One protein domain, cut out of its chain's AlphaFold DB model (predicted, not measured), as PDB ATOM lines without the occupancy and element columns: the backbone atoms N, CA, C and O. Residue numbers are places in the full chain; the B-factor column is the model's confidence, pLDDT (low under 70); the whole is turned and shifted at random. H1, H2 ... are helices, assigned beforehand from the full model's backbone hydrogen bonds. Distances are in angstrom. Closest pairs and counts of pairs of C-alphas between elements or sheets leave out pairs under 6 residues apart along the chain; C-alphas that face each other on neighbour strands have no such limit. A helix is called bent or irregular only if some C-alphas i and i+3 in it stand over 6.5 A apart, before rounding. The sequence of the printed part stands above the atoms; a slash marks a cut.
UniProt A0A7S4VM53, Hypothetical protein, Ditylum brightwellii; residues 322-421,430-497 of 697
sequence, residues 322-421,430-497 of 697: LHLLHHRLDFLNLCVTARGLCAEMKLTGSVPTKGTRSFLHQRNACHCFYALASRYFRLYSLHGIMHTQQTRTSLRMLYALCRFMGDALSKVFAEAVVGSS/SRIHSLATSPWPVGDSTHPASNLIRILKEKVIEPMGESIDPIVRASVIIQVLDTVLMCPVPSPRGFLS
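What this domain is: This is residues 322 to 421 and 430 to 497 of the 697 residues of the protein "Hypothetical protein" of Ditylum brightwellii (UniProt A0A7S4VM53). An elongated bundle of five helices, nearly aligned: long H1, H2 and H3 run side by side, and shorter H6 and H7 lie along one side, with H3 in the middle. Short H4 and H8 sit at opposite ends, and H5 lies off the side near H2 and H3. The printed part has 168 residues with eight named helices, H1 to H8 in chain order, and no named strand: all helix. It is compact, with a radius of gyration of the C-alphas of 16.2 A and spans of 49 by 28 by 26 A.

Where its parts are: H1, residues 322 to 348, 38.9 A long, begins at C-alpha 322 (78.176, -51.379, -12.278). H2, residues 357 to 386, 43.5 A, has a kink of 29 degrees near residue 364 and is irregular: C-alphas 382 and 385 are 7.4 A apart. H3 is residues 389 to 412, 34.4 A; H4, 414 to 418; H5, 430 to 436; H6, 448 to 461, 18.1 A; H7, 470 to 486, 24.4 A. H8, residues 493 to 496, ends at C-alpha 496 (88.991, -52.046, -17.253).

How they stand to each other: H2 and H3, a helical hairpin, touch at a shallow tilt of 15 degrees, opposite ways; their closest C-alphas, of Cys 366 and Gly 406, are 4.5 A apart. H1 with residues 335 to 346 alone touches H7, closest at C-alphas 342 and 474, 4.9 A. H3 touches H6, closest at C-alphas 408 and 461, 6.0 A. Every O i to N i+4 pair is within hydrogen-bond range in H1, H3, H4, H5, H6 and H7, and 22 of 26 in H2; H8 is too short for one.

The domain as a whole: C-alphas 349 and 386, the farthest apart, are 50.1 A apart. Residues 422 to 429 are not printed; C-alphas 421 and 430 are 12.9 A apart across the cut. The link from H5 to H6 is long. Residues 415 to 421 and 430 to 446 have pLDDT under 70.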
ATOM      1  N   LEU A 322      79.590 -51.697 -12.459       94.56
ATOM      2  CA  LEU A 322      78.176 -51.379 -12.278       94.56
ATOM      3  C   LEU A 322      77.981 -50.274 -11.243       94.56
ATOM      4  O   LEU A 322      77.333 -49.271 -11.545       94.56
ATOM      5  N   HIS A 323      78.587 -50.398 -10.060       93.88
ATOM      6  CA  HIS A 323      78.493 -49.361  -9.031       93.88
ATOM      7  C   HIS A 323      79.046 -48.021  -9.525       93.88
ATOM      8  O   HIS A 323      78.403 -46.988  -9.336       93.88
ATOM      9  N   LEU A 324      80.194 -48.022 -10.214       95.31
ATOM     10  CA  LEU A 324      80.781 -46.796 -10.754       95.31
ATOM     11  C   LEU A 324      79.849 -46.105 -11.761       95.31
ATOM     12  O   LEU A 324      79.665 -44.889 -11.674       95.31
ATOM     13  N   LEU A 325      79.262 -46.861 -12.696       96.62
ATOM     14  CA  LEU A 325      78.355 -46.316 -13.711       96.62
ATOM     15  C   LEU A 325      77.046 -45.816 -13.101       96.62
ATOM     16  O   LEU A 325      76.615 -44.718 -13.442       96.62
ATOM     17  N   HIS A 326      76.454 -46.555 -12.160       97.12
ATOM     18  CA  HIS A 326      75.264 -46.098 -11.442       97.12
ATOM     19  C   HIS A 326      75.535 -44.802 -10.672       97.12
ATOM     20  O   HIS A 326      74.761 -43.856 -10.767       97.12
ATOM     21  N   HIS A 327      76.665 -44.706  -9.964       96.75
ATOM     22  CA  HIS A 327      77.024 -43.475  -9.256       96.75
ATOM     23  C   HIS A 327      77.288 -42.314 -10.223       96.75
ATOM     24  O   HIS A 327      76.941 -41.171  -9.926       96.75
ATOM     25  N   ARG A 328      77.872 -42.592 -11.398       96.19
ATOM     26  CA  ARG A 328      78.067 -41.578 -12.441       96.19
ATOM     27  C   ARG A 328      76.731 -41.086 -12.995       96.19
ATOM     28  O   ARG A 328      76.567 -39.881 -13.150       96.19
ATOM     29  N   LEU A 329      75.772 -41.976 -13.234       96.69
ATOM     30  CA  LEU A 329      74.422 -41.619 -13.666       96.69
ATOM     31  C   LEU A 329      73.691 -40.777 -12.606       96.69
ATOM     32  O   LEU A 329      73.147 -39.720 -12.930       96.69
ATOM     33  N   ASP A 330      73.755 -41.190 -11.335       97.38
ATOM     34  CA  ASP A 330      73.214 -40.434 -10.200       97.38
ATOM     35  C   ASP A 330      73.805 -39.017 -10.153       97.38
ATOM     36  O   ASP A 330      73.069 -38.041 -10.010       97.38
ATOM     37  N   PHE A 331      75.125 -38.880 -10.336       96.81
ATOM     38  CA  PHE A 331      75.798 -37.580 -10.376       96.81
ATOM     39  C   PHE A 331      75.219 -36.669 -11.464       96.81
ATOM     40  O   PHE A 331      74.878 -35.516 -11.198       96.81
ATOM     41  N   LEU A 332      75.080 -37.187 -12.687       96.69
ATOM     42  CA  LEU A 332      74.567 -36.425 -13.825       96.69
ATOM     43  C   LEU A 332      73.108 -35.997 -13.614       96.69
ATOM     44  O   LEU A 332      72.759 -34.838 -13.856       96.69
ATOM     45  N   ASN A 333      72.271 -36.893 -13.089       96.12
ATOM     46  CA  ASN A 333      70.875 -36.602 -12.761       96.12
ATOM     47  C   ASN A 333      70.750 -35.532 -11.665       96.12
ATOM     48  O   ASN A 333      69.894 -34.642 -11.743       96.12
ATOM     49  N   LEU A 334      71.636 -35.567 -10.664       96.56
ATOM     50  CA  LEU A 334      71.713 -34.528  -9.638       96.56
ATOM     51  C   LEU A 334      72.165 -33.183 -10.214       96.56
ATOM     52  O   LEU A 334      71.593 -32.160  -9.846       96.56
ATOM     53  N   CYS A 335      73.116 -33.156 -11.153       96.12
ATOM     54  CA  CYS A 335      73.504 -31.926 -11.850       96.12
ATOM     55  C   CYS A 335      72.340 -31.313 -12.646       96.12
ATOM     56  O   CYS A 335      72.130 -30.100 -12.581       96.12
ATOM     57  N   VAL A 336      71.554 -32.130 -13.355       96.12
ATOM     58  CA  VAL A 336      70.364 -31.667 -14.097       96.12
ATOM     59  C   VAL A 336      69.313 -31.107 -13.146       96.12
ATOM     60  O   VAL A 336      68.777 -30.025 -13.386       96.12
ATOM     61  N   THR A 337      69.072 -31.796 -12.032       95.38
ATOM     62  CA  THR A 337      68.114 -31.361 -11.013       95.38
ATOM     63  C   THR A 337      68.567 -30.052 -10.365       95.38
ATOM     64  O   THR A 337      67.789 -29.104 -10.279       95.38
ATOM     65  N   ALA A 338      69.842 -29.946  -9.982       95.12
ATOM     66  CA  ALA A 338      70.417 -28.727  -9.423       95.12
ATOM     67  C   ALA A 338      70.311 -27.543 -10.395       95.12
ATOM     68  O   ALA A 338      69.916 -26.448  -9.988       95.12
ATOM     69  N   ARG A 339      70.590 -27.760 -11.689       95.19
ATOM     70  CA  ARG A 339      70.395 -26.735 -12.722       95.19
ATOM     71  C   ARG A 339      68.929 -26.328 -12.841       95.19
ATOM     72  O   ARG A 339      68.660 -25.134 -12.927       95.19
ATOM     73  N   GLY A 340      68.005 -27.289 -12.840       94.56
ATOM     74  CA  GLY A 340      66.563 -27.037 -12.900       94.56
ATOM     75  C   GLY A 340      66.087 -26.155 -11.747       94.56
ATOM     76  O   GLY A 340      65.445 -25.136 -11.985       94.56
ATOM     77  N   LEU A 341      66.503 -26.473 -10.519       93.38
ATOM     78  CA  LEU A 341      66.191 -25.680  -9.325       93.38
ATOM     79  C   LEU A 341      66.783 -24.263  -9.393       93.38
ATOM     80  O   LEU A 341      66.115 -23.292  -9.044       93.38
ATOM     81  N   CYS A 342      68.017 -24.118  -9.885       93.31
ATOM     82  CA  CYS A 342      68.632 -22.801 -10.078       93.31
ATOM     83  C   CYS A 342      67.928 -21.991 -11.181       93.31
ATOM     84  O   CYS A 342      67.785 -20.775 -11.068       93.31
ATOM     85  N   ALA A 343      67.482 -22.644 -12.256       92.75
ATOM     86  CA  ALA A 343      66.737 -22.000 -13.332       92.75
ATOM     87  C   ALA A 343      65.351 -21.538 -12.860       92.75
ATOM     88  O   ALA A 343      64.947 -20.423 -13.179       92.75
ATOM     89  N   GLU A 344      64.662 -22.345 -12.052       91.62
ATOM     90  CA  GLU A 344      63.392 -21.980 -11.419       91.62
ATOM     91  C   GLU A 344      63.542 -20.722 -10.549       91.62
ATOM     92  O   GLU A 344      62.755 -19.787 -10.689       91.62
ATOM     93  N   MET A 345      64.595 -20.636  -9.728       89.19
ATOM     94  CA  MET A 345      64.895 -19.427  -8.943       89.19
ATOM     95  C   MET A 345      65.116 -18.195  -9.825       89.19
ATOM     96  O   MET A 345      64.635 -17.108  -9.513       89.19
ATOM     97  N   LYS A 346      65.820 -18.351 -10.955       89.12
ATOM     98  CA  LYS A 346      66.034 -17.247 -11.903       89.12
ATOM     99  C   LYS A 346      64.740 -16.785 -12.565       89.12
ATOM    100  O   LYS A 346      64.578 -15.592 -12.791       89.12
ATOM    101  N   LEU A 347      63.850 -17.716 -12.900       89.56
ATOM    102  CA  LEU A 347      62.578 -17.417 -13.558       89.56
ATOM    103  C   LEU A 347      61.573 -16.770 -12.602       89.56
ATOM    104  O   LEU A 347      60.852 -15.860 -12.995       89.56
ATOM    105  N   THR A 348      61.532 -17.232 -11.355       87.56
ATOM    106  CA  THR A 348      60.623 -16.717 -10.318       87.56
ATOM    107  C   THR A 348      61.141 -15.450  -9.642       87.56
ATOM    108  O   THR A 348      60.373 -14.758  -8.978       87.56
ATOM    109  N   GLY A 349      62.434 -15.140  -9.787       83.94
ATOM    110  CA  GLY A 349      63.063 -13.953  -9.210       83.94
ATOM    111  C   GLY A 349      63.059 -13.933  -7.679       83.94
ATOM    112  O   GLY A 349      63.200 -12.873  -7.078       83.94
ATOM    113  N   SER A 350      62.844 -15.081  -7.035       81.75
ATOM    114  CA  SER A 350      62.765 -15.191  -5.579       81.75
ATOM    115  C   SER A 350      63.199 -16.575  -5.104       81.75
ATOM    116  O   SER A 350      63.220 -17.548  -5.861       81.75
ATOM    117  N   VAL A 351      63.585 -16.661  -3.831       83.75
ATOM    118  CA  VAL A 351      63.845 -17.942  -3.169       83.75
ATOM    119  C   VAL A 351      62.502 -18.586  -2.816       83.75
ATOM    120  O   VAL A 351      61.609 -17.880  -2.337       83.75
ATOM    121  N   PRO A 352      62.324 -19.906  -3.020       83.19
ATOM    122  CA  PRO A 352      61.090 -20.580  -2.647       83.19
ATOM    123  C   PRO A 352      60.748 -20.376  -1.172       83.19
ATOM    124  O   PRO A 352      61.597 -20.508  -0.289       83.19
ATOM    125  N   THR A 353      59.477 -20.097  -0.891       82.81
ATOM    126  CA  THR A 353      58.993 -19.938   0.481       82.81
ATOM    127  C   THR A 353      59.010 -21.273   1.229       82.81
ATOM    128  O   THR A 353      58.841 -22.351   0.642       82.81
ATOM    129  N   LYS A 354      59.211 -21.212   2.554       81.69
ATOM    130  CA  LYS A 354      59.144 -22.391   3.430       81.69
ATOM    131  C   LYS A 354      57.784 -23.076   3.266       81.69
ATOM    132  O   LYS A 354      56.755 -22.410   3.270       81.69
ATOM    133  N   GLY A 355      57.794 -24.401   3.127       77.62
ATOM    134  CA  GLY A 355      56.585 -25.208   2.916       77.62
ATOM    135  C   GLY A 355      56.244 -25.483   1.448       77.62
ATOM    136  O   GLY A 355      55.365 -26.294   1.175       77.62
ATOM    137  N   THR A 356      56.958 -24.884   0.489       84.31
ATOM    138  CA  THR A 356      56.815 -25.253  -0.927       84.31
ATOM    139  C   THR A 356      57.582 -26.532  -1.263       84.31
ATOM    140  O   THR A 356      58.595 -26.873  -0.646       84.31
ATOM    141  N   ARG A 357      57.130 -27.238  -2.306       86.00
ATOM    142  CA  ARG A 357      57.833 -28.419  -2.827       86.00
ATOM    143  C   ARG A 357      59.247 -28.068  -3.313       86.00
ATOM    144  O   ARG A 357      60.179 -28.828  -3.063       86.00
ATOM    145  N   SER A 358      59.420 -26.907  -3.944       85.69
ATOM    146  CA  SER A 358      60.717 -26.430  -4.443       85.69
ATOM    147  C   SER A 358      61.713 -26.170  -3.308       85.69
ATOM    148  O   SER A 358      62.873 -26.556  -3.422       85.69
ATOM    149  N   PHE A 359      61.255 -25.631  -2.171       86.38
ATOM    150  CA  PHE A 359      62.077 -25.490  -0.962       86.38
ATOM    151  C   PHE A 359      62.614 -26.843  -0.468       86.38
ATOM    152  O   PHE A 359      63.801 -26.981  -0.162       86.38
ATOM    153  N   LEU A 360      61.759 -27.873  -0.430       86.06
ATOM    154  CA  LEU A 360      62.165 -29.223  -0.026       86.06
ATOM    155  C   LEU A 360      63.192 -29.822  -0.997       86.06
ATOM    156  O   LEU A 360      64.180 -30.412  -0.559       86.06
ATOM    157  N   HIS A 361      62.986 -29.645  -2.305       89.50
ATOM    158  CA  HIS A 361      63.915 -30.121  -3.332       89.50
ATOM    159  C   HIS A 361      65.282 -29.444  -3.246       89.50
ATOM    160  O   HIS A 361      66.298 -30.130  -3.328       89.50
ATOM    161  N   GLN A 362      65.328 -28.131  -3.007       87.69
ATOM    162  CA  GLN A 362      66.581 -27.396  -2.795       87.69
ATOM    163  C   GLN A 362      67.347 -27.904  -1.575       87.69
ATOM    164  O   GLN A 362      68.551 -28.167  -1.660       87.69
ATOM    165  N   ARG A 363      66.646 -28.124  -0.456       83.75
ATOM    166  CA  ARG A 363      67.254 -28.698   0.749       83.75
ATOM    167  C   ARG A 363      67.817 -30.093   0.472       83.75
ATOM    168  O   ARG A 363      68.964 -30.380   0.810       83.75
ATOM    169  N   ASN A 364      67.033 -30.950  -0.179       88.50
ATOM    170  CA  ASN A 364      67.408 -32.338  -0.443       88.50
ATOM    171  C   ASN A 364      68.527 -32.475  -1.486       88.50
ATOM    172  O   ASN A 364      69.339 -33.387  -1.366       88.50
ATOM    173  N   ALA A 365      68.628 -31.566  -2.462       90.62
ATOM    174  CA  ALA A 365      69.660 -31.625  -3.499       90.62
ATOM    175  C   ALA A 365      71.080 -31.670  -2.908       90.62
ATOM    176  O   ALA A 365      71.891 -32.506  -3.309       90.62
ATOM    177  N   CYS A 366      71.362 -30.840  -1.896       88.56
ATOM    178  CA  CYS A 366      72.657 -30.828  -1.205       88.56
ATOM    179  C   CYS A 366      72.939 -32.174  -0.518       88.56
ATOM    180  O   CYS A 366      74.028 -32.734  -0.643       88.56
ATOM    181  N   HIS A 367      71.931 -32.734   0.162       87.19
ATOM    182  CA  HIS A 367      72.027 -34.035   0.823       87.19
ATOM    183  C   HIS A 367      72.315 -35.172  -0.153       87.19
ATOM    184  O   HIS A 367      73.135 -36.039   0.149       87.19
ATOM    185  N   CYS A 368      71.684 -35.159  -1.327       93.44
ATOM    186  CA  CYS A 368      71.912 -36.174  -2.346       93.44
ATOM    187  C   CYS A 368      73.367 -36.174  -2.838       93.44
ATOM    188  O   CYS A 368      73.945 -37.247  -3.005       93.44
ATOM    189  N   PHE A 369      73.996 -35.003  -2.988       93.81
ATOM    190  CA  PHE A 369      75.421 -34.918  -3.328       93.81
ATOM    191  C   PHE A 369      76.331 -35.484  -2.228       93.81
ATOM    192  O   PHE A 369      77.268 -36.219  -2.536       93.81
ATOM    193  N   TYR A 370      76.048 -35.222  -0.946       89.69
ATOM    194  CA  TYR A 370      76.817 -35.817   0.160       89.69
ATOM    195  C   TYR A 370      76.614 -37.334   0.279       89.69
ATOM    196  O   TYR A 370      77.563 -38.076   0.553       89.69
ATOM    197  N   ALA A 371      75.390 -37.811   0.048       90.06
ATOM    198  CA  ALA A 371      75.093 -39.237   0.002       90.06
ATOM    199  C   ALA A 371      75.864 -39.913  -1.140       90.06
ATOM    200  O   ALA A 371      76.509 -40.940  -0.929       90.06
ATOM    201  N   LEU A 372      75.878 -39.301  -2.327       94.44
ATOM    202  CA  LEU A 372      76.636 -39.798  -3.471       94.44
ATOM    203  C   LEU A 372      78.150 -39.762  -3.233       94.44
ATOM    204  O   LEU A 372      78.845 -40.720  -3.566       94.44
ATOM    205  N   ALA A 373      78.666 -38.712  -2.588       91.38
ATOM    206  CA  ALA A 373      80.058 -38.676  -2.153       91.38
ATOM    207  C   ALA A 373      80.370 -39.878  -1.249       91.38
ATOM    208  O   ALA A 373      81.318 -40.612  -1.499       91.38
ATOM    209  N   SER A 374      79.528 -40.152  -0.253       89.25
ATOM    210  CA  SER A 374      79.707 -41.298   0.649       89.25
ATOM    211  C   SER A 374      79.718 -42.639  -0.100       89.25
ATOM    212  O   SER A 374      80.522 -43.513   0.217       89.25
ATOM    213  N   ARG A 375      78.892 -42.784  -1.144       92.00
ATOM    214  CA  ARG A 375      78.896 -43.961  -2.027       92.00
ATOM    215  C   ARG A 375      80.206 -44.095  -2.819       92.00
ATOM    216  O   ARG A 375      80.797 -45.171  -2.830       92.00
ATOM    217  N   TYR A 376      80.732 -43.006  -3.388       92.88
ATOM    218  CA  TYR A 376      82.060 -43.012  -4.023       92.88
ATOM    219  C   TYR A 376      83.192 -43.324  -3.042       92.88
ATOM    220  O   TYR A 376      84.135 -44.027  -3.403       92.88
ATOM    221  N   PHE A 377      83.105 -42.829  -1.804       89.81
ATOM    222  CA  PHE A 377      84.075 -43.157  -0.762       89.81
ATOM    223  C   PHE A 377      84.034 -44.638  -0.401       89.81
ATOM    224  O   PHE A 377      85.083 -45.254  -0.278       89.81
ATOM    225  N   ARG A 378      82.836 -45.224  -0.302       89.25
ATOM    226  CA  ARG A 378      82.680 -46.664  -0.085       89.25
ATOM    227  C   ARG A 378      83.275 -47.477  -1.234       89.25
ATOM    228  O   ARG A 378      83.988 -48.445  -1.008       89.25
ATOM    229  N   LEU A 379      83.049 -47.052  -2.478       90.31
ATOM    230  CA  LEU A 379      83.667 -47.695  -3.638       90.31
ATOM    231  C   LEU A 379      85.206 -47.594  -3.589       90.31
ATOM    232  O   LEU A 379      85.910 -48.543  -3.935       90.31
ATOM    233  N   TYR A 380      85.729 -46.456  -3.123       90.44
ATOM    234  CA  TYR A 380      87.156 -46.254  -2.868       90.44
ATOM    235  C   TYR A 380      87.690 -47.143  -1.741       90.44
ATOM    236  O   TYR A 380      88.754 -47.728  -1.919       90.44
ATOM    237  N   SER A 381      86.981 -47.280  -0.617       88.75
ATOM    238  CA  SER A 381      87.420 -48.115   0.505       88.75
ATOM    239  C   SER A 381      87.410 -49.597   0.148       88.75
ATOM    240  O   SER A 381      88.349 -50.298   0.506       88.75
ATOM    241  N   LEU A 382      86.393 -50.051  -0.590       87.50
ATOM    242  CA  LEU A 382      86.204 -51.457  -0.949       87.50
ATOM    243  C   LEU A 382      87.187 -51.934  -2.026       87.50
ATOM    244  O   LEU A 382      87.764 -53.011  -1.924       87.50
ATOM    245  N   HIS A 383      87.410 -51.127  -3.068       86.56
ATOM    246  CA  HIS A 383      88.216 -51.550  -4.220       86.56
ATOM    247  C   HIS A 383      89.577 -50.849  -4.322       86.56
ATOM    248  O   HIS A 383      90.433 -51.256  -5.107       86.56
ATOM    249  N   GLY A 384      89.811 -49.775  -3.564       85.44
ATOM    250  CA  GLY A 384      90.996 -48.933  -3.731       85.44
ATOM    251  C   GLY A 384      92.314 -49.616  -3.367       85.44
ATOM    252  O   GLY A 384      93.339 -49.295  -3.978       85.44
ATOM    253  N   ILE A 385      92.295 -50.577  -2.441       86.19
ATOM    254  CA  ILE A 385      93.480 -51.367  -2.076       86.19
ATOM    255  C   ILE A 385      93.887 -52.356  -3.177       86.19
ATOM    256  O   ILE A 385      95.072 -52.601  -3.373       86.19
ATOM    257  N   MET A 386      92.923 -52.848  -3.960       84.81
ATOM    258  CA  MET A 386      93.125 -53.825  -5.044       84.81
ATOM    259  C   MET A 386      93.454 -53.172  -6.392       84.81
ATOM    260  O   MET A 386      93.684 -53.843  -7.400       84.81
ATOM    261  N   HIS A 387      93.413 -51.845  -6.450       83.75
ATOM    262  CA  HIS A 387      93.561 -51.097  -7.685       83.75
ATOM    263  C   HIS A 387      94.729 -50.129  -7.631       83.75
ATOM    264  O   HIS A 387      95.207 -49.745  -6.576       83.75
ATOM    265  N   THR A 388      95.162 -49.683  -8.807       83.88
ATOM    266  CA  THR A 388      96.298 -48.773  -8.937       83.88
ATOM    267  C   THR A 388      96.029 -47.400  -8.312       83.88
ATOM    268  O   THR A 388      94.886 -46.944  -8.181       83.88
ATOM    269  N   GLN A 389      97.109 -46.663  -8.041       84.38
ATOM    270  CA  GLN A 389      97.057 -45.266  -7.595       84.38
ATOM    271  C   GLN A 389      96.195 -44.357  -8.492       84.38
ATOM    272  O   GLN A 389      95.580 -43.409  -7.998       84.38
ATOM    273  N   GLN A 390      96.115 -44.647  -9.794       84.44
ATOM    274  CA  GLN A 390      95.265 -43.910 -10.730       84.44
ATOM    275  C   GLN A 390      93.782 -44.099 -10.400       84.44
ATOM    276  O   GLN A 390      93.075 -43.109 -10.243       84.44
ATOM    277  N   THR A 391      93.322 -45.341 -10.206       88.88
ATOM    278  CA  THR A 391      91.937 -45.636  -9.798       88.88
ATOM    279  C   THR A 391      91.596 -44.940  -8.487       88.88
ATOM    280  O   THR A 391      90.584 -44.247  -8.398       88.88
ATOM    281  N   ARG A 392      92.480 -45.061  -7.488       87.62
ATOM    282  CA  ARG A 392      92.338 -44.380  -6.194       87.62
ATOM    283  C   ARG A 392      92.199 -42.868  -6.350       87.62
ATOM    284  O   ARG A 392      91.424 -42.240  -5.638       87.62
ATOM    285  N   THR A 393      92.956 -42.270  -7.262       85.56
ATOM    286  CA  THR A 393      92.912 -40.825  -7.507       85.56
ATOM    287  C   THR A 393      91.630 -40.420  -8.227       85.56
ATOM    288  O   THR A 393      90.983 -39.486  -7.767       85.56
ATOM    289  N   SER A 394      91.189 -41.157  -9.253       88.56
ATOM    290  CA  SER A 394      89.904 -40.912  -9.925       88.56
ATOM    291  C   SER A 394      88.712 -41.002  -8.963       88.56
ATOM    292  O   SER A 394      87.846 -40.131  -8.977       88.56
ATOM    293  N   LEU A 395      88.675 -42.001  -8.072       90.88
ATOM    294  CA  LEU A 395      87.591 -42.136  -7.090       90.88
ATOM    295  C   LEU A 395      87.614 -41.019  -6.037       90.88
ATOM    296  O   LEU A 395      86.569 -40.442  -5.741       90.88
ATOM    297  N   ARG A 396      88.797 -40.648  -5.519       87.12
ATOM    298  CA  ARG A 396      88.939 -39.486  -4.620       87.12
ATOM    299  C   ARG A 396      88.517 -38.184  -5.298       87.12
ATOM    300  O   ARG A 396      87.901 -37.342  -4.654       87.12
ATOM    301  N   MET A 397      88.821 -38.029  -6.587       87.12
ATOM    302  CA  MET A 397      88.383 -36.886  -7.387       87.12
ATOM    303  C   MET A 397      86.857 -36.818  -7.492       87.12
ATOM    304  O   MET A 397      86.287 -35.764  -7.234       87.12
ATOM    305  N   LEU A 398      86.193 -37.931  -7.823       91.25
ATOM    306  CA  LEU A 398      84.728 -38.008  -7.910       91.25
ATOM    307  C   LEU A 398      84.056 -37.746  -6.556       91.25
ATOM    308  O   LEU A 398      83.093 -36.985  -6.478       91.25
ATOM    309  N   TYR A 399      84.613 -38.309  -5.482       90.88
ATOM    310  CA  TYR A 399      84.213 -38.011  -4.108       90.88
ATOM    311  C   TYR A 399      84.303 -36.510  -3.798       90.88
ATOM    312  O   TYR A 399      83.322 -35.901  -3.367       90.88
ATOM    313  N   ALA A 400      85.473 -35.907  -4.037       87.81
ATOM    314  CA  ALA A 400      85.729 -34.498  -3.752       87.81
ATOM    315  C   ALA A 400      84.822 -33.586  -4.584       87.81
ATOM    316  O   ALA A 400      84.329 -32.581  -4.081       87.81
ATOM    317  N   LEU A 401      84.550 -33.971  -5.831       90.50
ATOM    318  CA  LEU A 401      83.644 -33.252  -6.710       90.50
ATOM    319  C   LEU A 401      82.203 -33.273  -6.190       90.50
ATOM    320  O   LEU A 401      81.563 -32.228  -6.130       90.50
ATOM    321  N   CYS A 402      81.699 -34.435  -5.766       92.81
ATOM    322  CA  CYS A 402      80.359 -34.535  -5.184       92.81
ATOM    323  C   CYS A 402      80.233 -33.671  -3.925       92.81
ATOM    324  O   CYS A 402      79.253 -32.949  -3.770       92.81
ATOM    325  N   ARG A 403      81.248 -33.681  -3.053       89.50
ATOM    326  CA  ARG A 403      81.268 -32.817  -1.863       89.50
ATOM    327  C   ARG A 403      81.303 -31.344  -2.208       89.50
ATOM    328  O   ARG A 403      80.504 -30.595  -1.668       89.50
ATOM    329  N   PHE A 404      82.179 -30.952  -3.129       90.69
ATOM    330  CA  PHE A 404      82.244 -29.585  -3.628       90.69
ATOM    331  C   PHE A 404      80.876 -29.102  -4.116       90.69
ATOM    332  O   PHE A 404      80.461 -28.002  -3.766       90.69
ATOM    333  N   MET A 405      80.160 -29.929  -4.882       93.38
ATOM    334  CA  MET A 405      78.821 -29.588  -5.364       93.38
ATOM    335  C   MET A 405      77.803 -29.472  -4.223       93.38
ATOM    336  O   MET A 405      77.002 -28.539  -4.226       93.38
ATOM    337  N   GLY A 406      77.857 -30.368  -3.232       91.69
ATOM    338  CA  GLY A 406      77.045 -30.268  -2.015       91.69
ATOM    339  C   GLY A 406      77.307 -28.973  -1.240       91.69
ATOM    340  O   GLY A 406      76.362 -28.254  -0.912       91.69
ATOM    341  N   ASP A 407      78.583 -28.632  -1.032       87.88
ATOM    342  CA  ASP A 407      79.020 -27.405  -0.358       87.88
ATOM    343  C   ASP A 407      78.541 -26.169  -1.139       87.88
ATOM    344  O   ASP A 407      77.931 -25.259  -0.575       87.88
ATOM    345  N   ALA A 408      78.761 -26.146  -2.455       90.44
ATOM    346  CA  ALA A 408      78.391 -25.038  -3.328       90.44
ATOM    347  C   ALA A 408      76.874 -24.792  -3.342       90.44
ATOM    348  O   ALA A 408      76.432 -23.653  -3.185       90.44
ATOM    349  N   LEU A 409      76.070 -25.853  -3.464       91.56
ATOM    350  CA  LEU A 409      74.612 -25.740  -3.423       91.56
ATOM    351  C   LEU A 409      74.105 -25.334  -2.044       91.56
ATOM    352  O   LEU A 409      73.174 -24.537  -1.967       91.56
ATOM    353  N   SER A 410      74.739 -25.794  -0.963       88.12
ATOM    354  CA  SER A 410      74.338 -25.395   0.389       88.12
ATOM    355  C   SER A 410      74.483 -23.889   0.621       88.12
ATOM    356  O   SER A 410      73.658 -23.298   1.311       88.12
ATOM    357  N   LYS A 411      75.466 -23.242  -0.026       85.38
ATOM    358  CA  LYS A 411      75.630 -21.781   0.015       85.38
ATOM    359  C   LYS A 411      74.616 -21.032  -0.836       85.38
ATOM    360  O   LYS A 411      74.201 -19.934  -0.473       85.38
ATOM    361  N   VAL A 412      74.213 -21.595  -1.972       85.69
ATOM    362  CA  VAL A 412      73.198 -20.971  -2.838       85.69
ATOM    363  C   VAL A 412      71.805 -21.120  -2.252       85.69
ATOM    364  O   VAL A 412      71.028 -20.172  -2.274       85.69
ATOM    365  N   PHE A 413      71.525 -22.264  -1.641       85.25
ATOM    366  CA  PHE A 413      70.271 -22.550  -0.957       85.25
ATOM    367  C   PHE A 413      70.356 -22.279   0.552       85.25
ATOM    368  O   PHE A 413      69.585 -22.855   1.315       85.25
ATOM    369  N   ALA A 414      71.270 -21.407   1.000       75.81
ATOM    370  CA  ALA A 414      71.517 -21.150   2.422       75.81
ATOM    371  C   ALA A 414      70.236 -20.766   3.177       75.81
ATOM    372  O   ALA A 414      70.003 -21.247   4.278       75.81
ATOM    373  N   GLU A 415      69.333 -20.008   2.557       69.44
ATOM    374  CA  GLU A 415      68.039 -19.639   3.150       69.44
ATOM    375  C   GLU A 415      67.112 -20.849   3.366       69.44
ATOM    376  O   GLU A 415      66.371 -20.903   4.352       69.44
ATOM    377  N   ALA A 416      67.204 -21.862   2.498       59.09
ATOM    378  CA  ALA A 416      66.489 -23.124   2.650       59.09
ATOM    379  C   ALA A 416      67.135 -24.077   3.665       59.09
ATOM    380  O   ALA A 416      66.449 -24.903   4.274       59.09
ATOM    381  N   VAL A 417      68.443 -23.943   3.884       58.84
ATOM    382  CA  VAL A 417      69.216 -24.775   4.816       58.84
ATOM    383  C   VAL A 417      69.197 -24.198   6.241       58.84
ATOM    384  O   VAL A 417      68.955 -24.934   7.196       58.84
ATOM    385  N   VAL A 418      69.391 -22.886   6.394       59.03
ATOM    386  CA  VAL A 418      69.555 -22.169   7.674       59.03
ATOM    387  C   VAL A 418      68.220 -21.695   8.253       59.03
ATOM    388  O   VAL A 418      68.074 -21.619   9.472       59.03
ATOM    389  N   GLY A 419      67.196 -21.468   7.420       52.69
ATOM    390  CA  GLY A 419      65.889 -20.951   7.840       52.69
ATOM    391  C   GLY A 419      65.079 -21.839   8.804       52.69
ATOM    392  O   GLY A 419      63.948 -21.496   9.132       52.69
ATOM    393  N   SER A 420      65.599 -22.965   9.288       50.91
ATOM    394  CA  SER A 420      64.906 -23.850  10.243       50.91
ATOM    395  C   SER A 420      65.236 -23.548  11.716       50.91
ATOM    396  O   SER A 420      65.101 -24.426  12.561       50.91
ATOM    397  N   SER A 421      65.662 -22.323  12.046       44.22
ATOM    398  CA  SER A 421      66.140 -21.883  13.377       44.22
ATOM    399  C   SER A 421      65.075 -21.817  14.493       44.22
ATOM    400  O   SER A 421      65.273 -21.129  15.490       44.22
ATOM    401  N   SER A 430      73.493 -30.948  12.416       49.38
ATOM    402  CA  SER A 430      74.712 -31.521  13.004       49.38
ATOM    403  C   SER A 430      75.222 -32.740  12.227       49.38
ATOM    404  O   SER A 430      76.432 -32.875  12.065       49.38
ATOM    405  N   ARG A 431      74.343 -33.567  11.631       49.78
ATOM    406  CA  ARG A 431      74.770 -34.626  10.693       49.78
ATOM    407  C   ARG A 431      75.383 -34.059   9.416       49.78
ATOM    408  O   ARG A 431      76.403 -34.580   8.974       49.78
ATOM    409  N   ILE A 432      74.818 -32.988   8.849       49.50
ATOM    410  CA  ILE A 432      75.415 -32.301   7.689       49.50
ATOM    411  C   ILE A 432      76.787 -31.757   8.062       49.50
ATOM    412  O   ILE A 432      77.731 -31.983   7.317       49.50
ATOM    413  N   HIS A 433      76.921 -31.116   9.225       48.19
ATOM    414  CA  HIS A 433      78.213 -30.653   9.711       48.19
ATOM    415  C   HIS A 433      79.181 -31.810   9.954       48.19
ATOM    416  O   HIS A 433      80.309 -31.701   9.510       48.19
ATOM    417  N   SER A 434      78.762 -32.936  10.538       49.88
ATOM    418  CA  SER A 434      79.626 -34.114  10.735       49.88
ATOM    419  C   SER A 434      80.093 -34.744   9.415       49.88
ATOM    420  O   SER A 434      81.238 -35.175   9.288       49.88
ATOM    421  N   LEU A 435      79.230 -34.741   8.391       47.59
ATOM    422  CA  LEU A 435      79.591 -35.175   7.047       47.59
ATOM    423  C   LEU A 435      80.503 -34.141   6.388       47.59
ATOM    424  O   LEU A 435      81.485 -34.542   5.773       47.59
ATOM    425  N   ALA A 436      80.237 -32.840   6.548       47.44
ATOM    426  CA  ALA A 436      80.994 -31.712   6.001       47.44
ATOM    427  C   ALA A 436      82.381 -31.523   6.653       47.44
ATOM    428  O   ALA A 436      83.312 -31.104   5.967       47.44
ATOM    429  N   THR A 437      82.543 -31.885   7.931       45.12
ATOM    430  CA  THR A 437      83.791 -31.773   8.711       45.12
ATOM    431  C   THR A 437      84.724 -32.964   8.554       45.12
ATOM    432  O   THR A 437      85.865 -32.888   9.010       45.12
ATOM    433  N   SER A 438      84.292 -34.039   7.881       51.56
ATOM    434  CA  SER A 438      85.213 -35.083   7.429       51.56
ATOM    435  C   SER A 438      86.349 -34.409   6.649       51.56
ATOM    436  O   SER A 438      86.055 -33.637   5.723       51.56
ATOM    437  N   PRO A 439      87.622 -34.619   7.045       51.78
ATOM    438  CA  PRO A 439      88.742 -33.949   6.413       51.78
ATOM    439  C   PRO A 439      88.653 -34.219   4.921       51.78
ATOM    440  O   PRO A 439      88.538 -35.370   4.494       51.78
ATOM    441  N   TRP A 440      88.662 -33.142   4.131       50.94
ATOM    442  CA  TRP A 440      88.810 -33.261   2.691       50.94
ATOM    443  C   TRP A 440      89.971 -34.227   2.458       50.94
ATOM    444  O   TRP A 440      91.059 -33.960   2.981       50.94
ATOM    445  N   PRO A 441      89.785 -35.349   1.733       50.44
ATOM    446  CA  PRO A 441      90.928 -36.116   1.305       50.44
ATOM    447  C   PRO A 441      91.752 -35.105   0.540       50.44
ATOM    448  O   PRO A 441      91.256 -34.516  -0.424       50.44
ATOM    449  N   VAL A 442      92.954 -34.825   1.048       53.06
ATOM    450  CA  VAL A 442      93.898 -33.954   0.370       53.06
ATOM    451  C   VAL A 442      94.131 -34.668  -0.949       53.06
ATOM    452  O   VAL A 442      94.791 -35.712  -1.024       53.06
ATOM    453  N   GLY A 443      93.396 -34.215  -1.965       53.50
ATOM    454  CA  GLY A 443      93.488 -34.740  -3.306       53.50
ATOM    455  C   GLY A 443      94.933 -34.609  -3.738       53.50
ATOM    456  O   GLY A 443      95.729 -33.901  -3.117       53.50
ATOM    457  N   ASP A 444      95.293 -35.295  -4.810       62.12
ATOM    458  CA  ASP A 444      96.552 -34.939  -5.434       62.12
ATOM    459  C   ASP A 444      96.423 -33.481  -5.905       62.12
ATOM    460  O   ASP A 444      95.706 -33.200  -6.865       62.12
ATOM    461  N   SER A 445      97.031 -32.536  -5.179       66.19
ATOM    462  CA  SER A 445      96.924 -31.095  -5.450       66.19
ATOM    463  C   SER A 445      97.487 -30.741  -6.824       66.19
ATOM    464  O   SER A 445      97.253 -29.654  -7.345       66.19
ATOM    465  N   THR A 446      98.221 -31.671  -7.432       67.25
ATOM    466  CA  THR A 446      98.737 -31.567  -8.791       67.25
ATOM    467  C   THR A 446      97.700 -31.941  -9.856       67.25
ATOM    468  O   THR A 446      97.853 -31.554 -11.012       67.25
ATOM    469  N   HIS A 447      96.611 -32.638  -9.502       72.19
ATOM    470  CA  HIS A 447      95.615 -33.082 -10.475       72.19
ATOM    471  C   HIS A 447      94.805 -31.889 -11.030       72.19
ATOM    472  O   HIS A 447      94.259 -31.110 -10.239       72.19
ATOM    473  N   PRO A 448      94.634 -31.752 -12.363       72.69
ATOM    474  CA  PRO A 448      93.950 -30.604 -12.973       72.69
ATOM    475  C   PRO A 448      92.539 -30.367 -12.429       72.69
ATOM    476  O   PRO A 448      92.201 -29.253 -12.037       72.69
ATOM    477  N   ALA A 449      91.741 -31.431 -12.303       77.44
ATOM    478  CA  ALA A 449      90.395 -31.329 -11.744       77.44
ATOM    479  C   ALA A 449      90.393 -30.943 -10.248       77.44
ATOM    480  O   ALA A 449      89.497 -30.229  -9.807       77.44
ATOM    481  N   SER A 450      91.401 -31.356  -9.461       79.81
ATOM    482  CA  SER A 450      91.535 -30.913  -8.060       79.81
ATOM    483  C   SER A 450      91.833 -29.419  -7.998       79.81
ATOM    484  O   SER A 450      91.232 -28.696  -7.206       79.81
ATOM    485  N   ASN A 451      92.718 -28.941  -8.876       81.12
ATOM    486  CA  ASN A 451      93.018 -27.519  -8.996       81.12
ATOM    487  C   ASN A 451      91.807 -26.704  -9.443       81.12
ATOM    488  O   ASN A 451      91.567 -25.643  -8.875       81.12
ATOM    489  N   LEU A 452      91.019 -27.204 -10.399       83.88
ATOM    490  CA  LEU A 452      89.773 -26.565 -10.813       83.88
ATOM    491  C   LEU A 452      88.799 -26.434  -9.636       83.88
ATOM    492  O   LEU A 452      88.348 -25.328  -9.353       83.88
ATOM    493  N   ILE A 453      88.522 -27.529  -8.919       85.50
ATOM    494  CA  ILE A 453      87.642 -27.521  -7.738       85.50
ATOM    495  C   ILE A 453      88.141 -26.511  -6.704       85.50
ATOM    496  O   ILE A 453      87.355 -25.721  -6.188       85.50
ATOM    497  N   ARG A 454      89.447 -26.500  -6.426       85.38
ATOM    498  CA  ARG A 454      90.059 -25.569  -5.477       85.38
ATOM    499  C   ARG A 454      89.894 -24.112  -5.915       85.38
ATOM    500  O   ARG A 454      89.460 -23.290  -5.118       85.38
ATOM    501  N   ILE A 455      90.175 -23.799  -7.182       86.44
ATOM    502  CA  ILE A 455      90.019 -22.447  -7.740       86.44
ATOM    503  C   ILE A 455      88.556 -22.005  -7.684       86.44
ATOM    504  O   ILE A 455      88.280 -20.886  -7.259       86.44
ATOM    505  N   LEU A 456      87.619 -22.867  -8.089       87.44
ATOM    506  CA  LEU A 456      86.189 -22.573  -8.011       87.44
ATOM    507  C   LEU A 456      85.760 -22.366  -6.555       87.44
ATOM    508  O   LEU A 456      85.026 -21.429  -6.258       87.44
ATOM    509  N   LYS A 457      86.255 -23.184  -5.627       87.12
ATOM    510  CA  LYS A 457      85.968 -23.030  -4.203       87.12
ATOM    511  C   LYS A 457      86.456 -21.680  -3.673       87.12
ATOM    512  O   LYS A 457      85.635 -20.895  -3.218       87.12
ATOM    513  N   GLU A 458      87.749 -21.394  -3.789       85.81
ATOM    514  CA  GLU A 458      88.390 -20.195  -3.229       85.81
ATOM    515  C   GLU A 458      87.918 -18.899  -3.907       85.81
ATOM    516  O   GLU A 458      87.700 -17.890  -3.243       85.81
ATOM    517  N   LYS A 459      87.769 -18.898  -5.239       85.81
ATOM    518  CA  LYS A 459      87.499 -17.667  -6.005       85.81
ATOM    519  C   LYS A 459      86.029 -17.425  -6.314       85.81
ATOM    520  O   LYS A 459      85.674 -16.295  -6.635       85.81
ATOM    521  N   VAL A 460      85.192 -18.463  -6.277       87.00
ATOM    522  CA  VAL A 460      83.788 -18.376  -6.711       87.00
ATOM    523  C   VAL A 460      82.844 -18.707  -5.557       87.00
ATOM    524  O   VAL A 460      82.000 -17.886  -5.210       87.00
ATOM    525  N   ILE A 461      82.999 -19.868  -4.916       87.50
ATOM    526  CA  ILE A 461      82.071 -20.353  -3.879       87.50
ATOM    527  C   ILE A 461      82.301 -19.703  -2.507       87.50
ATOM    528  O   ILE A 461      81.351 -19.471  -1.766       87.50
ATOM    529  N   GLU A 462      83.539 -19.432  -2.102       84.69
ATOM    530  CA  GLU A 462      83.847 -18.775  -0.823       84.69
ATOM    531  C   GLU A 462      83.398 -17.315  -0.748       84.69
ATOM    532  O   GLU A 462      82.741 -16.974   0.238       84.69
ATOM    533  N   PRO A 463      83.604 -16.495  -1.792       85.81
ATOM    534  CA  PRO A 463      83.061 -15.141  -1.842       85.81
ATOM    535  C   PRO A 463      81.529 -15.091  -1.953       85.81
ATOM    536  O   PRO A 463      80.937 -14.050  -1.671       85.81
ATOM    537  N   MET A 464      80.875 -16.194  -2.347       81.69
ATOM    538  CA  MET A 464      79.413 -16.322  -2.347       81.69
ATOM    539  C   MET A 464      78.863 -16.456  -0.921       81.69
ATOM    540  O   MET A 464      78.509 -17.542  -0.463       81.69
ATOM    541  N   GLY A 465      78.809 -15.325  -0.218       74.25
ATOM    542  CA  GLY A 465      78.124 -15.178   1.065       74.25
ATOM    543  C   GLY A 465      76.624 -14.903   0.921       74.25
ATOM    544  O   GLY A 465      76.112 -14.672  -0.176       74.25
ATOM    545  N   GLU A 466      75.925 -14.871   2.058       71.75
ATOM    546  CA  GLU A 466      74.487 -14.556   2.151       71.75
ATOM    547  C   GLU A 466      74.145 -13.135   1.673       71.75
ATOM    548  O   GLU A 466      73.002 -12.850   1.337       71.75
ATOM    549  N   SER A 467      75.142 -12.249   1.585       78.56
ATOM    550  CA  SER A 467      74.984 -10.883   1.082       78.56
ATOM    551  C   SER A 467      74.768 -10.795  -0.432       78.56
ATOM    552  O   SER A 467      74.412  -9.727  -0.926       78.56
ATOM    553  N   ILE A 468      75.033 -11.868  -1.188       84.19
ATOM    554  CA  ILE A 468      74.838 -11.891  -2.643       84.19
ATOM    555  C   ILE A 468      73.417 -12.352  -2.963       84.19
ATOM    556  O   ILE A 468      72.961 -13.386  -2.469       84.19
ATOM    557  N   ASP A 469      72.759 -11.619  -3.862       86.62
ATOM    558  CA  ASP A 469      71.427 -11.948  -4.368       86.62
ATOM    559  C   ASP A 469      71.330 -13.446  -4.764       86.62
ATOM    560  O   ASP A 469      72.154 -13.935  -5.553       86.62
ATOM    561  N   PRO A 470      70.349 -14.197  -4.222       85.94
ATOM    562  CA  PRO A 470      70.086 -15.592  -4.579       85.94
ATOM    563  C   PRO A 470      70.025 -15.870  -6.088       85.94
ATOM    564  O   PRO A 470      70.491 -16.918  -6.536       85.94
ATOM    565  N   ILE A 471      69.495 -14.942  -6.887       87.88
ATOM    566  CA  ILE A 471      69.389 -15.074  -8.349       87.88
ATOM    567  C   ILE A 471      70.782 -15.072  -8.984       87.88
ATOM    568  O   ILE A 471      71.077 -15.869  -9.883       87.88
ATOM    569  N   VAL A 472      71.662 -14.190  -8.500       87.94
ATOM    570  CA  VAL A 472      73.053 -14.105  -8.954       87.94
ATOM    571  C   VAL A 472      73.796 -15.375  -8.551       87.94
ATOM    572  O   VAL A 472      74.426 -15.997  -9.408       87.94
ATOM    573  N   ARG A 473      73.644 -15.827  -7.297       88.50
ATOM    574  CA  ARG A 473      74.210 -17.098  -6.812       88.50
ATOM    575  C   ARG A 473      73.780 -18.284  -7.685       88.50
ATOM    576  O   ARG A 473      74.628 -19.046  -8.153       88.50
ATOM    577  N   ALA A 474      72.485 -18.399  -7.987       90.19
ATOM    578  CA  ALA A 474      71.944 -19.437  -8.865       90.19
ATOM    579  C   ALA A 474      72.543 -19.368 -10.281       90.19
ATOM    580  O   ALA A 474      72.914 -20.391 -10.852       90.19
ATOM    581  N   SER A 475      72.698 -18.166 -10.847       88.44
ATOM    582  CA  SER A 475      73.300 -18.002 -12.174       88.44
ATOM    583  C   SER A 475      74.774 -18.404 -12.215       88.44
ATOM    584  O   SER A 475      75.211 -18.984 -13.209       88.44
ATOM    585  N   VAL A 476      75.533 -18.126 -11.154       89.50
ATOM    586  CA  VAL A 476      76.934 -18.550 -11.055       89.50
ATOM    587  C   VAL A 476      77.027 -20.071 -10.929       89.50
ATOM    588  O   VAL A 476      77.817 -20.690 -11.637       89.50
ATOM    589  N   ILE A 477      76.180 -20.708 -10.114       92.56
ATOM    590  CA  ILE A 477      76.179 -22.174  -9.980       92.56
ATOM    591  C   ILE A 477      75.840 -22.893 -11.279       92.56
ATOM    592  O   ILE A 477      76.426 -23.932 -11.561       92.56
ATOM    593  N   ILE A 478      74.947 -22.342 -12.097       92.44
ATOM    594  CA  ILE A 478      74.657 -22.890 -13.427       92.44
ATOM    595  C   ILE A 478      75.939 -22.963 -14.278       92.44
ATOM    596  O   ILE A 478      76.184 -23.980 -14.920       92.44
ATOM    597  N   GLN A 479      76.787 -21.930 -14.233       90.69
ATOM    598  CA  GLN A 479      78.072 -21.920 -14.945       90.69
ATOM    599  C   GLN A 479      79.095 -22.871 -14.310       90.69
ATOM    600  O   GLN A 479      79.848 -23.535 -15.022       90.69
ATOM    601  N   VAL A 480      79.114 -22.966 -12.977       91.88
ATOM    602  CA  VAL A 480      79.962 -23.925 -12.249       91.88
ATOM    603  C   VAL A 480      79.597 -25.360 -12.628       91.88
ATOM    604  O   VAL A 480      80.495 -26.147 -12.905       91.88
ATOM    605  N   LEU A 481      78.304 -25.689 -12.702       93.06
ATOM    606  CA  LEU A 481      77.805 -26.994 -13.146       93.06
ATOM    607  C   LEU A 481      78.292 -27.327 -14.559       93.06
ATOM    608  O   LEU A 481      78.838 -28.407 -14.770       93.06
ATOM    609  N   ASP A 482      78.145 -26.396 -15.505       89.94
ATOM    610  CA  ASP A 482      78.610 -26.598 -16.882       89.94
ATOM    611  C   ASP A 482      80.129 -26.808 -16.931       89.94
ATOM    612  O   ASP A 482      80.603 -27.751 -17.560       89.94
ATOM    613  N   THR A 483      80.891 -25.998 -16.190       88.38
ATOM    614  CA  THR A 483      82.359 -26.098 -16.112       88.38
ATOM    615  C   THR A 483      82.812 -27.433 -15.523       88.38
ATOM    616  O   THR A 483      83.755 -28.052 -16.013       88.38
ATOM    617  N   VAL A 484      82.139 -27.893 -14.467       90.75
ATOM    618  CA  VAL A 484      82.411 -29.180 -13.819       90.75
ATOM    619  C   VAL A 484      82.133 -30.343 -14.766       90.75
ATOM    620  O   VAL A 484      82.924 -31.280 -14.816       90.75
ATOM    621  N   LEU A 485      81.028 -30.292 -15.512       91.25
ATOM    622  CA  LEU A 485      80.657 -31.350 -16.451       91.25
ATOM    623  C   LEU A 485      81.587 -31.389 -17.664       91.25
ATOM    624  O   LEU A 485      81.971 -32.469 -18.095       91.25
ATOM    625  N   MET A 486      82.008 -30.232 -18.167       87.94
ATOM    626  CA  MET A 486      82.979 -30.154 -19.261       87.94
ATOM    627  C   MET A 486      84.392 -30.568 -18.832       87.94
ATOM    628  O   MET A 486      85.232 -30.853 -19.682       87.94
ATOM    629  N   CYS A 487      84.683 -30.612 -17.526       84.75
ATOM    630  CA  CYS A 487      85.978 -31.058 -17.031       84.75
ATOM    631  C   CYS A 487      86.099 -32.587 -17.164       84.75
ATOM    632  O   CYS A 487      85.380 -33.324 -16.481       84.75
ATOM    633  N   PRO A 488      87.022 -33.093 -17.998       76.62
ATOM    634  CA  PRO A 488      87.177 -34.525 -18.182       76.62
ATOM    635  C   PRO A 488      87.684 -35.179 -16.892       76.62
ATOM    636  O   PRO A 488      88.739 -34.823 -16.358       76.62
ATOM    637  N   VAL A 489      86.951 -36.180 -16.401       80.44
ATOM    638  CA  VAL A 489      87.399 -37.017 -15.284       80.44
ATOM    639  C   VAL A 489      87.983 -38.307 -15.859       80.44
ATOM    640  O   VAL A 489      87.255 -39.056 -16.509       80.44
ATOM    641  N   PRO A 490      89.276 -38.606 -15.641       83.19
ATOM    642  CA  PRO A 490      89.879 -39.826 -16.159       83.19
ATOM    643  C   PRO A 490      89.188 -41.053 -15.571       83.19
ATOM    644  O   PRO A 490      89.065 -41.182 -14.345       83.19
ATOM    645  N   SER A 491      88.772 -41.970 -16.448       88.88
ATOM    646  CA  SER A 491      88.125 -43.196 -15.997       88.88
ATOM    647  C   SER A 491      89.101 -44.023 -15.149       88.88
ATOM    648  O   SER A 491      90.274 -44.168 -15.527       88.88
ATOM    649  N   PRO A 492      88.668 -44.556 -13.988       89.69
ATOM    650  CA  PRO A 492      89.532 -45.353 -13.134       89.69
ATOM    651  C   PRO A 492      90.098 -46.540 -13.914       89.69
ATOM    652  O   PRO A 492      89.359 -47.295 -14.537       89.69
ATOM    653  N   ARG A 493      91.412 -46.775 -13.842       87.56
ATOM    654  CA  ARG A 493      92.038 -47.914 -14.539       87.56
ATOM    655  C   ARG A 493      91.454 -49.266 -14.103       87.56
ATOM    656  O   ARG A 493      91.423 -50.199 -14.900       87.56
ATOM    657  N   GLY A 494      90.964 -49.344 -12.865       86.44
ATOM    658  CA  GLY A 494      90.236 -50.488 -12.312       86.44
ATOM    659  C   GLY A 494      88.942 -50.809 -13.061       86.44
ATOM    660  O   GLY A 494      88.567 -51.971 -13.117       86.44
ATOM    661  N   PHE A 495      88.328 -49.837 -13.746       91.31
ATOM    662  CA  PHE A 495      87.123 -50.060 -14.552       91.31
ATOM    663  C   PHE A 495      87.361 -51.085 -15.663       91.31
ATOM    664  O   PHE A 495      86.484 -51.867 -16.000       91.31
ATOM    665  N   LEU A 496      88.585 -51.131 -16.187       90.00
ATOM    666  CA  LEU A 496      88.991 -52.046 -17.253       90.00
ATOM    667  C   LEU A 496      89.507 -53.394 -16.718       90.00
ATOM    668  O   LEU A 496      89.900 -54.251 -17.506       90.00
ATOM    669  N   SER A 497      89.552 -53.570 -15.393       84.06
ATOM    670  CA  SER A 497      89.974 -54.799 -14.725       84.06
ATOM    671  C   SER A 497      88.745 -55.577 -14.264       84.06
ATOM    672  O   SER A 497      88.120 -55.222 -13.270       84.06
TER     673      SER A 497